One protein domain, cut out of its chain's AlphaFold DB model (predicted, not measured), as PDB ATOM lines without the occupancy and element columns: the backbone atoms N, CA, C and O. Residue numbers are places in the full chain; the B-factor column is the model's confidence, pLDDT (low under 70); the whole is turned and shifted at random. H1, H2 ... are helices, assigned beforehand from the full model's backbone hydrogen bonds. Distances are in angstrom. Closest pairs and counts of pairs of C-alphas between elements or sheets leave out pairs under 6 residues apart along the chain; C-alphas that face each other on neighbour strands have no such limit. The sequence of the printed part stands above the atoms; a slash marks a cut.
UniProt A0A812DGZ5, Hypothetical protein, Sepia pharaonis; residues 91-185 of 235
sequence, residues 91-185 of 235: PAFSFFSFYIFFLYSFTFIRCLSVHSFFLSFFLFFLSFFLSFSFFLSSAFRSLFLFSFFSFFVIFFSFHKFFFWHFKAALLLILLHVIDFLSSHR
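AT A GLANCE: This is residues 91 to 185 of the 235 residues of the protein "Hypothetical protein" of Sepia pharaonis (UniProt A0A812DGZ5). Two long, slender helices lie side by side and run opposite ways, H1 folding back into H2 through a tight link at one end of a rod. They stand a little apart along most of their length, and at the other end residues 91 to 103 and 174 to 185 stand free. The printed part has 95 residues, with two named helices, H1 then H2, and no named strand: all helix. It is extended, with a radius of gyration of the C-alphas of 21.6 A and spans of 71 by 19 by 9 A.

IN THESE COORDINATES: H1, residues 91 to 132, begins at C-alpha 91 (-40.379, -108.331, -39.127) and is 61.0 A long. H2, residues 138 to 183, is 67.3 A long and ends at C-alpha 183 (-38.547, -110.039, -20.400).

HOW THE PARTS SIT: H1 and H2 are close but not clearly touching; their closest C-alphas, of Phe 129 and Phe 148, are 7.4 A apart. Their lines stand at a shallow tilt of 10 degrees, opposite ways. Every O i to N i+4 pair is within hydrogen-bond range in H1, and 40 of 42 in H2.

THE WHOLE: The C-alphas farthest apart, of Ser 137 and Arg 185, are 71.8 A apart. The printed part has no cut. Its mean pLDDT is 70.4, with 40 residues under 70, among them residues 91 to 113 and 177 to 185.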
ATOM      1  N   PRO A  91     -41.291-109.241 -38.444       48.22
ATOM      2  CA  PRO A  91     -40.379-108.331 -39.127       48.22
ATOM      3  C   PRO A  91     -40.410-106.919 -38.540       48.22
ATOM      4  O   PRO A  91     -39.369-106.288 -38.425       48.22
ATOM      5  N   ALA A  92     -41.568-106.407 -38.112       53.03
ATOM      6  CA  ALA A  92     -41.643-105.074 -37.512       53.03
ATOM      7  C   ALA A  92     -40.807-104.973 -36.219       53.03
ATOM      8  O   ALA A  92     -40.101-103.983 -36.024       53.03
ATOM      9  N   PHE A  93     -40.809-106.015 -35.378       49.34
ATOM     10  CA  PHE A  93     -39.956-106.076 -34.186       49.34
ATOM     11  C   PHE A  93     -38.463-106.153 -34.525       49.34
ATOM     12  O   PHE A  93     -37.649-105.500 -33.863       49.34
ATOM     13  N   SER A  94     -38.083-106.903 -35.566       55.62
ATOM     14  CA  SER A  94     -36.683-106.971 -35.996       55.62
ATOM     15  C   SER A  94     -36.211-105.655 -36.624       55.62
ATOM     16  O   SER A  94     -35.119-105.192 -36.296       55.62
ATOM     17  N   PHE A  95     -37.046-104.987 -37.429       53.38
ATOM     18  CA  PHE A  95     -36.761-103.659 -37.979       53.38
ATOM     19  C   PHE A  95     -36.641-102.590 -36.890       53.38
ATOM     20  O   PHE A  95     -35.716-101.780 -36.939       53.38
ATOM     21  N   PHE A  96     -37.521-102.598 -35.885       59.56
ATOM     22  CA  PHE A  96     -37.443-101.667 -34.757       59.56
ATOM     23  C   PHE A  96     -36.157-101.865 -33.945       59.56
ATOM     24  O   PHE A  96     -35.438-100.905 -33.670       59.56
ATOM     25  N   SER A  97     -35.811-103.119 -33.643       54.44
ATOM     26  CA  SER A  97     -34.571-103.457 -32.931       54.44
ATOM     27  C   SER A  97     -33.324-103.059 -33.732       54.44
ATOM     28  O   SER A  97     -32.379-102.497 -33.179       54.44
ATOM     29  N   PHE A  98     -33.330-103.284 -35.053       53.34
ATOM     30  CA  PHE A  98     -32.247-102.873 -35.949       53.34
ATOM     31  C   PHE A  98     -32.111-101.347 -36.039       53.34
ATOM     32  O   PHE A  98     -30.998-100.824 -35.996       53.34
ATOM     33  N   TYR A  99     -33.227-100.619 -36.111       63.38
ATOM     34  CA  TYR A  99     -33.236 -99.156 -36.123       63.38
ATOM     35  C   TYR A  99     -32.625 -98.573 -34.843       63.38
ATOM     36  O   TYR A  99     -31.755 -97.704 -34.909       63.38
ATOM     37  N   ILE A 100     -33.026 -99.102 -33.683       58.12
ATOM     38  CA  ILE A 100     -32.464 -98.734 -32.381       58.12
ATOM     39  C   ILE A 100     -30.951 -99.000 -32.350       58.12
ATOM     40  O   ILE A 100     -30.171 -98.113 -31.997       58.12
ATOM     41  N   PHE A 101     -30.513-100.186 -32.784       57.34
ATOM     42  CA  PHE A 101     -29.092-100.530 -32.863       57.34
ATOM     43  C   PHE A 101     -28.302 -99.579 -33.779       57.34
ATOM     44  O   PHE A 101     -27.202 -99.146 -33.423       57.34
ATOM     45  N   PHE A 102     -28.859 -99.214 -34.936       57.81
ATOM     46  CA  PHE A 102     -28.223 -98.297 -35.882       57.81
ATOM     47  C   PHE A 102     -28.096 -96.878 -35.311       57.81
ATOM     48  O   PHE A 102     -27.013 -96.290 -35.359       57.81
ATOM     49  N   LEU A 103     -29.167 -96.342 -34.714       67.50
ATOM     50  CA  LEU A 103     -29.166 -95.016 -34.091       67.50
ATOM     51  C   LEU A 103     -28.133 -94.929 -32.957       67.50
ATOM     52  O   LEU A 103     -27.400 -93.938 -32.841       67.50
ATOM     53  N   TYR A 104     -28.017 -95.988 -32.154       63.47
ATOM     54  CA  TYR A 104     -27.028 -96.051 -31.084       63.47
ATOM     55  C   TYR A 104     -25.601 -96.224 -31.597       63.47
ATOM     56  O   TYR A 104     -24.712 -95.520 -31.124       63.47
ATOM     57  N   SER A 105     -25.373 -97.078 -32.596       54.09
ATOM     58  CA  SER A 105     -24.054 -97.239 -33.226       54.09
ATOM     59  C   SER A 105     -23.561 -95.919 -33.825       54.09
ATOM     60  O   SER A 105     -22.407 -95.533 -33.649       54.09
ATOM     61  N   PHE A 106     -24.455 -95.168 -34.465       60.69
ATOM     62  CA  PHE A 106     -24.152 -93.846 -35.001       60.69
ATOM     63  C   PHE A 106     -23.830 -92.819 -33.906       60.69
ATOM     64  O   PHE A 106     -22.878 -92.046 -34.035       60.69
ATOM     65  N   THR A 107     -24.575 -92.840 -32.797       66.69
ATOM     66  CA  THR A 107     -24.307 -91.986 -31.628       66.69
ATOM     67  C   THR A 107     -22.957 -92.329 -30.993       66.69
ATOM     68  O   THR A 107     -22.170 -91.432 -30.702       66.69
ATOM     69  N   PHE A 108     -22.631 -93.618 -30.870       56.38
ATOM     70  CA  PHE A 108     -21.347 -94.110 -30.375       56.38
ATOM     71  C   PHE A 108     -20.170 -93.652 -31.252       56.38
ATOM     72  O   PHE A 108     -19.182 -93.138 -30.729       56.38
ATOM     73  N   ILE A 109     -20.291 -93.759 -32.582       55.62
ATOM     74  CA  ILE A 109     -19.269 -93.289 -33.532       55.62
ATOM     75  C   ILE A 109     -19.072 -91.771 -33.422       55.62
ATOM     76  O   ILE A 109     -17.933 -91.309 -33.377       55.62
ATOM     77  N   ARG A 110     -20.159 -90.991 -33.328       62.25
ATOM     78  CA  ARG A 110     -20.085 -89.536 -33.103       62.25
ATOM     79  C   ARG A 110     -19.410 -89.197 -31.778       62.25
ATOM     80  O   ARG A 110     -18.596 -88.283 -31.725       62.25
ATOM     81  N   CYS A 111     -19.706 -89.931 -30.710       63.75
ATOM     82  CA  CYS A 111     -19.013 -89.742 -29.443       63.75
ATOM     83  C   CYS A 111     -17.517 -90.038 -29.598       63.75
ATOM     84  O   CYS A 111     -16.706 -89.204 -29.213       63.75
ATOM     85  N   LEU A 112     -17.130 -91.163 -30.205       69.31
ATOM     86  CA  LEU A 112     -15.720 -91.493 -30.438       69.31
ATOM     87  C   LEU A 112     -14.989 -90.444 -31.288       69.31
ATOM     88  O   LEU A 112     -13.855 -90.098 -30.957       69.31
ATOM     89  N   SER A 113     -15.626 -89.908 -32.335       66.94
ATOM     90  CA  SER A 113     -15.022 -88.865 -33.175       66.94
ATOM     91  C   SER A 113     -14.802 -87.562 -32.409       66.94
ATOM     92  O   SER A 113     -13.779 -86.903 -32.574       66.94
ATOM     93  N   VAL A 114     -15.725 -87.212 -31.514       72.19
ATOM     94  CA  VAL A 114     -15.581 -86.056 -30.629       72.19
ATOM     95  C   VAL A 114     -14.409 -86.258 -29.658       72.19
ATOM     96  O   VAL A 114     -13.621 -85.337 -29.455       72.19
ATOM     97  N   HIS A 115     -14.215 -87.463 -29.115       70.75
ATOM     98  CA  HIS A 115     -13.082 -87.752 -28.223       70.75
ATOM     99  C   HIS A 115     -11.732 -87.686 -28.951       70.75
ATOM    100  O   HIS A 115     -10.787 -87.079 -28.445       70.75
ATOM    101  N   SER A 116     -11.631 -88.276 -30.146       70.50
ATOM    102  CA  SER A 116     -10.397 -88.220 -30.940       70.50
ATOM    103  C   SER A 116     -10.080 -86.796 -31.411       70.50
ATOM    104  O   SER A 116      -8.910 -86.400 -31.445       70.50
ATOM    105  N   PHE A 117     -11.105 -85.982 -31.676       69.75
ATOM    106  CA  PHE A 117     -10.952 -84.551 -31.933       69.75
ATOM    107  C   PHE A 117     -10.405 -83.803 -30.709       69.75
ATOM    108  O   PHE A 117      -9.408 -83.094 -30.819       69.75
ATOM    109  N   PHE A 118     -10.982 -84.005 -29.523       70.19
ATOM    110  CA  PHE A 118     -10.506 -83.361 -28.295       70.19
ATOM    111  C   PHE A 118      -9.061 -83.733 -27.953       70.19
ATOM    112  O   PHE A 118      -8.270 -82.862 -27.594       70.19
ATOM    113  N   LEU A 119      -8.692 -85.006 -28.102       78.12
ATOM    114  CA  LEU A 119      -7.327 -85.464 -27.853       78.12
ATOM    115  C   LEU A 119      -6.321 -84.857 -28.843       78.12
ATOM    116  O   LEU A 119      -5.250 -84.411 -28.434       78.12
ATOM    117  N   SER A 120      -6.653 -84.825 -30.135       66.44
ATOM    118  CA  SER A 120      -5.766 -84.259 -31.163       66.44
ATOM    119  C   SER A 120      -5.613 -82.743 -31.022       66.44
ATOM    120  O   SER A 120      -4.490 -82.243 -31.084       66.44
ATOM    121  N   PHE A 121      -6.703 -82.028 -30.729       68.56
ATOM    122  CA  PHE A 121      -6.678 -80.617 -30.348       68.56
ATOM    123  C   PHE A 121      -5.734 -80.417 -29.161       68.56
ATOM    124  O   PHE A 121      -4.763 -79.676 -29.260       68.56
ATOM    125  N   PHE A 122      -5.937 -81.159 -28.074       75.19
ATOM    126  CA  PHE A 122      -5.107 -81.073 -26.878       75.19
ATOM    127  C   PHE A 122      -3.598 -81.255 -27.167       75.19
ATOM    128  O   PHE A 122      -2.781 -80.445 -26.722       75.19
ATOM    129  N   LEU A 123      -3.227 -82.261 -27.965       79.31
ATOM    130  CA  LEU A 123      -1.834 -82.501 -28.367       79.31
ATOM    131  C   LEU A 123      -1.262 -81.375 -29.242       79.31
ATOM    132  O   LEU A 123      -0.085 -81.036 -29.106       79.31
ATOM    133  N   PHE A 124      -2.080 -80.779 -30.110       74.94
ATOM    134  CA  PHE A 124      -1.694 -79.620 -30.912       74.94
ATOM    135  C   PHE A 124      -1.428 -78.381 -30.046       74.94
ATOM    136  O   PHE A 124      -0.406 -77.721 -30.214       74.94
ATOM    137  N   PHE A 125      -2.295 -78.085 -29.073       72.94
ATOM    138  CA  PHE A 125      -2.045 -76.983 -28.140       72.94
ATOM    139  C   PHE A 125      -0.775 -77.233 -27.341       72.94
ATOM    140  O   PHE A 125       0.081 -76.359 -27.280       72.94
ATOM    141  N   LEU A 126      -0.613 -78.433 -26.782       82.19
ATOM    142  CA  LEU A 126       0.591 -78.812 -26.046       82.19
ATOM    143  C   LEU A 126       1.870 -78.574 -26.860       82.19
ATOM    144  O   LEU A 126       2.815 -77.980 -26.340       82.19
ATOM    145  N   SER A 127       1.905 -78.995 -28.126       80.12
ATOM    146  CA  SER A 127       3.080 -78.801 -28.982       80.12
ATOM    147  C   SER A 127       3.325 -77.324 -29.310       80.12
ATOM    148  O   SER A 127       4.471 -76.875 -29.255       80.12
ATOM    149  N   PHE A 128       2.265 -76.551 -29.557       75.81
ATOM    150  CA  PHE A 128       2.341 -75.102 -29.754       75.81
ATOM    151  C   PHE A 128       2.844 -74.360 -28.507       75.81
ATOM    152  O   PHE A 128       3.691 -73.473 -28.594       75.81
ATOM    153  N   PHE A 129       2.366 -74.726 -27.318       77.44
ATOM    154  CA  PHE A 129       2.814 -74.089 -26.086       77.44
ATOM    155  C   PHE A 129       4.283 -74.437 -25.792       77.44
ATOM    156  O   PHE A 129       5.078 -73.552 -25.473       77.44
ATOM    157  N   LEU A 130       4.691 -75.698 -25.974       82.38
ATOM    158  CA  LEU A 130       6.094 -76.094 -25.825       82.38
ATOM    159  C   LEU A 130       7.015 -75.323 -26.779       82.38
ATOM    160  O   LEU A 130       8.072 -74.870 -26.340       82.38
ATOM    161  N   SER A 131       6.610 -75.111 -28.037       85.75
ATOM    162  CA  SER A 131       7.401 -74.336 -29.001       85.75
ATOM    163  C   SER A 131       7.481 -72.848 -28.637       85.75
ATOM    164  O   SER A 131       8.573 -72.282 -28.653       85.75
ATOM    165  N   PHE A 132       6.379 -72.226 -28.202       79.12
ATOM    166  CA  PHE A 132       6.372 -70.830 -27.740       79.12
ATOM    167  C   PHE A 132       7.263 -70.608 -26.506       79.12
ATOM    168  O   PHE A 132       7.899 -69.563 -26.369       79.12
ATOM    169  N   SER A 133       7.376 -71.614 -25.632       84.12
ATOM    170  CA  SER A 133       8.175 -71.527 -24.403       84.12
ATOM    171  C   SER A 133       9.671 -71.261 -24.636       84.12
ATOM    172  O   SER A 133      10.332 -70.744 -23.736       84.12
ATOM    173  N   PHE A 134      10.202 -71.573 -25.827       87.00
ATOM    174  CA  PHE A 134      11.600 -71.311 -26.192       87.00
ATOM    175  C   PHE A 134      11.883 -69.841 -26.529       87.00
ATOM    176  O   PHE A 134      13.034 -69.420 -26.456       87.00
ATOM    177  N   PHE A 135      10.856 -69.062 -26.876       85.19
ATOM    178  CA  PHE A 135      10.991 -67.648 -27.245       85.19
ATOM    179  C   PHE A 135      10.756 -66.692 -26.065       85.19
ATOM    180  O   PHE A 135      11.025 -65.497 -26.168       85.19
ATOM    181  N   LEU A 136      10.249 -67.204 -24.939       90.62
ATOM    182  CA  LEU A 136       9.995 -66.427 -23.728       90.62
ATOM    183  C   LEU A 136      11.260 -66.279 -22.871       90.62
ATOM    184  O   LEU A 136      12.090 -67.186 -22.795       90.62
ATOM    185  N   SER A 137      11.373 -65.156 -22.151       91.56
ATOM    186  CA  SER A 137      12.410 -64.997 -21.124       91.56
ATOM    187  C   SER A 137      12.239 -66.026 -19.997       91.56
ATOM    188  O   SER A 137      11.151 -66.575 -19.790       91.56
ATOM    189  N   SER A 138      13.303 -66.270 -19.228       85.69
ATOM    190  CA  SER A 138      13.305 -67.269 -18.150       85.69
ATOM    191  C   SER A 138      12.190 -67.056 -17.116       85.69
ATOM    192  O   SER A 138      11.577 -68.031 -16.684       85.69
ATOM    193  N   ALA A 139      11.875 -65.802 -16.773       84.81
ATOM    194  CA  ALA A 139      10.802 -65.466 -15.836       84.81
ATOM    195  C   ALA A 139       9.398 -65.717 -16.418       84.81
ATOM    196  O   ALA A 139       8.522 -66.227 -15.723       84.81
ATOM    197  N   PHE A 140       9.173 -65.412 -17.702       85.56
ATOM    198  CA  PHE A 140       7.873 -65.643 -18.343       85.56
ATOM    199  C   PHE A 140       7.639 -67.115 -18.692       85.56
ATOM    200  O   PHE A 140       6.494 -67.562 -18.723       85.56
ATOM    201  N   ARG A 141       8.708 -67.893 -18.898       81.56
ATOM    202  CA  ARG A 141       8.625 -69.322 -19.210       81.56
ATOM    203  C   ARG A 141       7.991 -70.135 -18.079       81.56
ATOM    204  O   ARG A 141       7.164 -70.995 -18.362       81.56
ATOM    205  N   SER A 142       8.336 -69.875 -16.817       81.94
ATOM    206  CA  SER A 142       7.784 -70.624 -15.675       81.94
ATOM    207  C   SER A 142       6.302 -70.318 -15.434       81.94
ATOM    208  O   SER A 142       5.518 -71.246 -15.248       81.94
ATOM    209  N   LEU A 143       5.899 -69.044 -15.520       83.62
ATOM    210  CA  LEU A 143       4.496 -68.618 -15.429       83.62
ATOM    211  C   LEU A 143       3.650 -69.219 -16.556       83.62
ATOM    212  O   LEU A 143       2.573 -69.766 -16.316       83.62
ATOM    213  N   PHE A 144       4.168 -69.171 -17.781       81.06
ATOM    214  CA  PHE A 144       3.514 -69.751 -18.943       81.06
ATOM    215  C   PHE A 144       3.365 -71.275 -18.813       81.06
ATOM    216  O   PHE A 144       2.258 -71.788 -18.971       81.06
ATOM    217  N   LEU A 145       4.425 -71.996 -18.430       83.62
ATOM    218  CA  LEU A 145       4.367 -73.445 -18.202       83.62
ATOM    219  C   LEU A 145       3.394 -73.819 -17.075       83.62
ATOM    220  O   LEU A 145       2.650 -74.787 -17.220       83.62
ATOM    221  N   PHE A 146       3.348 -73.045 -15.987       83.44
ATOM    222  CA  PHE A 146       2.398 -73.260 -14.893       83.44
ATOM    223  C   PHE A 146       0.941 -73.059 -15.341       83.44
ATOM    224  O   PHE A 146       0.072 -73.879 -15.031       83.44
ATOM    225  N   SER A 147       0.669 -72.004 -16.117       77.88
ATOM    226  CA  SER A 147      -0.667 -71.741 -16.669       77.88
ATOM    227  C   SER A 147      -1.105 -72.829 -17.654       77.88
ATOM    228  O   SER A 147      -2.234 -73.318 -17.583       77.88
ATOM    229  N   PHE A 148      -0.181 -73.290 -18.499       79.19
ATOM    230  CA  PHE A 148      -0.419 -74.368 -19.443       79.19
ATOM    231  C   PHE A 148      -0.680 -75.706 -18.732       79.19
ATOM    232  O   PHE A 148      -1.630 -76.409 -19.069       79.19
ATOM    233  N   PHE A 149       0.105 -76.032 -17.702       81.62
ATOM    234  CA  PHE A 149      -0.117 -77.218 -16.875       81.62
ATOM    235  C   PHE A 149      -1.477 -77.171 -16.166       81.62
ATOM    236  O   PHE A 149      -2.206 -78.160 -16.145       81.62
ATOM    237  N   SER A 150      -1.869 -76.010 -15.643       82.94
ATOM    238  CA  SER A 150      -3.179 -75.838 -15.005       82.94
ATOM    239  C   SER A 150      -4.326 -76.047 -16.004       82.94
ATOM    240  O   SER A 150      -5.279 -76.771 -15.711       82.94
ATOM    241  N   PHE A 151      -4.211 -75.494 -17.216       78.44
ATOM    242  CA  PHE A 151      -5.180 -75.711 -18.295       78.44
ATOM    243  C   PHE A 151      -5.250 -77.185 -18.727       78.44
ATOM    244  O   PHE A 151      -6.344 -77.728 -18.883       78.44
ATOM    245  N   PHE A 152      -4.099 -77.859 -18.841       78.44
ATOM    246  CA  PHE A 152      -4.015 -79.298 -19.103       78.44
ATOM    247  C   PHE A 152      -4.813 -80.098 -18.074       78.44
ATOM    248  O   PHE A 152      -5.619 -80.953 -18.440       78.44
ATOM    249  N   VAL A 153      -4.596 -79.833 -16.781       80.56
ATOM    250  CA  VAL A 153      -5.242 -80.576 -15.689       80.56
ATOM    251  C   VAL A 153      -6.758 -80.403 -15.735       80.56
ATOM    252  O   VAL A 153      -7.490 -81.384 -15.576       80.56
ATOM    253  N   ILE A 154      -7.243 -79.190 -16.006       77.00
ATOM    254  CA  ILE A 154      -8.678 -78.910 -16.149       77.00
ATOM    255  C   ILE A 154      -9.254 -79.670 -17.349       77.00
ATOM    256  O   ILE A 154     -10.260 -80.370 -17.212       77.00
ATOM    257  N   PHE A 155      -8.593 -79.601 -18.506       77.06
ATOM    258  CA  PHE A 155      -9.028 -80.295 -19.715       77.06
ATOM    259  C   PHE A 155      -9.066 -81.820 -19.530       77.06
ATOM    260  O   PHE A 155     -10.054 -82.472 -19.872       77.06
ATOM    261  N   PHE A 156      -8.029 -82.402 -18.924       73.75
ATOM    262  CA  PHE A 156      -7.975 -83.835 -18.640       73.75
ATOM    263  C   PHE A 156      -9.052 -84.264 -17.632       73.75
ATOM    264  O   PHE A 156      -9.652 -85.333 -17.771       73.75
ATOM    265  N   SER A 157      -9.349 -83.416 -16.642       74.25
ATOM    266  CA  SER A 157     -10.420 -83.656 -15.668       74.25
ATOM    267  C   SER A 157     -11.796 -83.672 -16.335       74.25
ATOM    268  O   SER A 157     -12.592 -84.575 -16.073       74.25
ATOM    269  N   PHE A 158     -12.048 -82.738 -17.257       75.19
ATOM    270  CA  PHE A 158     -13.256 -82.731 -18.077       75.19
ATOM    271  C   PHE A 158     -13.341 -84.001 -18.931       75.19
ATOM    272  O   PHE A 158     -14.327 -84.728 -18.856       75.19
ATOM    273  N   HIS A 159     -12.274 -84.369 -19.643       77.81
ATOM    274  CA  HIS A 159     -12.248 -85.599 -20.440       77.81
ATOM    275  C   HIS A 159     -12.547 -86.859 -19.599       77.81
ATOM    276  O   HIS A 159     -13.330 -87.722 -20.004       77.81
ATOM    277  N   LYS A 160     -11.980 -86.962 -18.387       74.31
ATOM    278  CA  LYS A 160     -12.242 -88.073 -17.457       74.31
ATOM    279  C   LYS A 160     -13.701 -88.113 -16.988       74.31
ATOM    280  O   LYS A 160     -14.275 -89.198 -16.897       74.31
ATOM    281  N   PHE A 161     -14.301 -86.957 -16.710       72.19
ATOM    282  CA  PHE A 161     -15.708 -86.846 -16.321       72.19
ATOM    283  C   PHE A 161     -16.647 -87.338 -17.434       72.19
ATOM    284  O   PHE A 161     -17.518 -88.174 -17.180       72.19
ATOM    285  N   PHE A 162     -16.403 -86.917 -18.679       71.38
ATOM    286  CA  PHE A 162     -17.163 -87.378 -19.846       71.38
ATOM    287  C   PHE A 162     -17.051 -88.889 -20.041       71.38
ATOM    288  O   PHE A 162     -18.057 -89.558 -20.270       71.38
ATOM    289  N   PHE A 163     -15.854 -89.453 -19.869       71.56
ATOM    290  CA  PHE A 163     -15.645 -90.895 -19.985       71.56
ATOM    291  C   PHE A 163     -16.410 -91.693 -18.924       71.56
ATOM    292  O   PHE A 163     -16.911 -92.785 -19.200       71.56
ATOM    293  N   TRP A 164     -16.532 -91.149 -17.711       78.75
ATOM    294  CA  TRP A 164     -17.331 -91.767 -16.658       78.75
ATOM    295  C   TRP A 164     -18.825 -91.769 -17.007       78.75
ATOM    296  O   TRP A 164     -19.473 -92.808 -16.893       78.75
ATOM    297  N   HIS A 165     -19.349 -90.654 -17.523       73.00
ATOM    298  CA  HIS A 165     -20.751 -90.548 -17.944       73.00
ATOM    299  C   HIS A 165     -21.062 -91.442 -19.145       73.00
ATOM    300  O   HIS A 165     -22.083 -92.126 -19.165       73.00
ATOM    301  N   PHE A 166     -20.150 -91.504 -20.114       70.12
ATOM    302  CA  PHE A 166     -20.286 -92.373 -21.277       70.12
ATOM    303  C   PHE A 166     -20.314 -93.856 -20.889       70.12
ATOM    304  O   PHE A 166     -21.175 -94.600 -21.353       70.12
ATOM    305  N   LYS A 167     -19.425 -94.288 -19.983       73.50
ATOM    306  CA  LYS A 167     -19.436 -95.656 -19.443       73.50
ATOM    307  C   LYS A 167     -20.719 -95.973 -18.678       73.50
ATOM    308  O   LYS A 167     -21.245 -97.070 -18.838       73.50
ATOM    309  N   ALA A 168     -21.215 -95.038 -17.868       74.56
ATOM    310  CA  ALA A 168     -22.458 -95.216 -17.124       74.56
ATOM    311  C   ALA A 168     -23.665 -95.353 -18.063       74.56
ATOM    312  O   ALA A 168     -24.462 -96.271 -17.889       74.56
ATOM    313  N   ALA A 169     -23.757 -94.510 -19.096       68.75
ATOM    314  CA  ALA A 169     -24.798 -94.604 -20.116       68.75
ATOM    315  C   ALA A 169     -24.720 -95.934 -20.880       68.75
ATOM    316  O   ALA A 169     -25.731 -96.615 -21.026       68.75
ATOM    317  N   LEU A 170     -23.520 -96.350 -21.299       69.75
ATOM    318  CA  LEU A 170     -23.312 -97.634 -21.973       69.75
ATOM    319  C   LEU A 170     -23.725 -98.821 -21.087       69.75
ATOM    320  O   LEU A 170     -24.350 -99.758 -21.573       69.75
ATOM    321  N   LEU A 171     -23.410 -98.771 -19.790       75.00
ATOM    322  CA  LEU A 171     -23.798 -99.799 -18.825       75.00
ATOM    323  C   LEU A 171     -25.319 -99.848 -18.620       75.00
ATOM    324  O   LEU A 171     -25.892-100.933 -18.629       75.00
ATOM    325  N   LEU A 172     -25.975 -98.694 -18.476       67.56
ATOM    326  CA  LEU A 172     -27.436 -98.584 -18.385       67.56
ATOM    327  C   LEU A 172     -28.123 -99.149 -19.632       67.56
ATOM    328  O   LEU A 172     -29.111 -99.867 -19.517       67.56
ATOM    329  N   ILE A 173     -27.563 -98.884 -20.814       62.69
ATOM    330  CA  ILE A 173     -28.050 -99.436 -22.083       62.69
ATOM    331  C   ILE A 173     -27.867-100.952 -22.118       62.69
ATOM    332  O   ILE A 173     -28.797-101.664 -22.484       62.69
ATOM    333  N   LEU A 174     -26.701-101.465 -21.716       67.19
ATOM    334  CA  LEU A 174     -26.452-102.906 -21.668       67.19
ATOM    335  C   LEU A 174     -27.450-103.603 -20.735       67.19
ATOM    336  O   LEU A 174     -28.027-104.622 -21.101       67.19
ATOM    337  N   LEU A 175     -27.691-103.022 -19.558       74.38
ATOM    338  CA  LEU A 175     -28.683-103.514 -18.608       74.38
ATOM    339  C   LEU A 175     -30.092-103.477 -19.197       74.38
ATOM    340  O   LEU A 175     -30.819-104.451 -19.055       74.38
ATOM    341  N   HIS A 176     -30.456-102.409 -19.906       75.69
ATOM    342  CA  HIS A 176     -31.761-102.302 -20.552       75.69
ATOM    343  C   HIS A 176     -31.945-103.334 -21.674       75.69
ATOM    344  O   HIS A 176     -33.004-103.939 -21.785       75.69
ATOM    345  N   VAL A 177     -30.909-103.593 -22.476       65.19
ATOM    346  CA  VAL A 177     -30.936-104.648 -23.501       65.19
ATOM    347  C   VAL A 177     -31.060-106.029 -22.858       65.19
ATOM    348  O   VAL A 177     -31.833-106.854 -23.338       65.19
ATOM    349  N   ILE A 178     -30.341-106.292 -21.762       65.06
ATOM    350  CA  ILE A 178     -30.458-107.555 -21.020       65.06
ATOM    351  C   ILE A 178     -31.864-107.701 -20.432       65.06
ATOM    352  O   ILE A 178     -32.457-108.769 -20.559       65.06
ATOM    353  N   ASP A 179     -32.419-106.644 -19.841       63.78
ATOM    354  CA  ASP A 179     -33.771-106.635 -19.279       63.78
ATOM    355  C   ASP A 179     -34.831-106.884 -20.364       63.78
ATOM    356  O   ASP A 179     -35.686-107.760 -20.219       63.78
ATOM    357  N   PHE A 180     -34.698-106.230 -21.518       55.03
ATOM    358  CA  PHE A 180     -35.532-106.449 -22.700       55.03
ATOM    359  C   PHE A 180     -35.445-107.892 -23.225       55.03
ATOM    360  O   PHE A 180     -36.463-108.544 -23.451       55.03
ATOM    361  N   LEU A 181     -34.235-108.444 -23.358       53.62
ATOM    362  CA  LEU A 181     -34.040-109.837 -23.776       53.62
ATOM    363  C   LEU A 181     -34.564-110.833 -22.730       53.62
ATOM    364  O   LEU A 181     -35.065-111.896 -23.088       53.62
ATOM    365  N   SER A 182     -34.468-110.500 -21.442       51.22
ATOM    366  CA  SER A 182     -34.922-111.359 -20.345       51.22
ATOM    367  C   SER A 182     -36.442-111.343 -20.153       51.22
ATOM    368  O   SER A 182     -37.025-112.367 -19.789       51.22
ATOM    369  N   SER A 183     -37.091-110.208 -20.434       46.66
ATOM    370  CA  SER A 183     -38.547-110.039 -20.400       46.66
ATOM    371  C   SER A 183     -39.211-110.623 -21.649       46.66
ATOM    372  O   SER A 183     -40.317-111.158 -21.571       46.66
ATOM    373  N   HIS A 184     -38.502-110.655 -22.778       46.62
ATOM    374  CA  HIS A 184     -38.842-111.461 -23.946       46.62
ATOM    375  C   HIS A 184     -38.387-112.916 -23.787       46.62
ATOM    376  O   HIS A 184     -37.653-113.464 -24.610       46.62
ATOM    377  N   ARG A 185     -38.899-113.605 -22.758       37.50
ATOM    378  CA  ARG A 185     -38.966-115.069 -22.809       37.50
ATOM    379  C   ARG A 185     -39.842-115.439 -23.999       37.50
ATOM    380  O   ARG A 185     -41.066-115.389 -23.913       37.50
TER     381      ARG A 185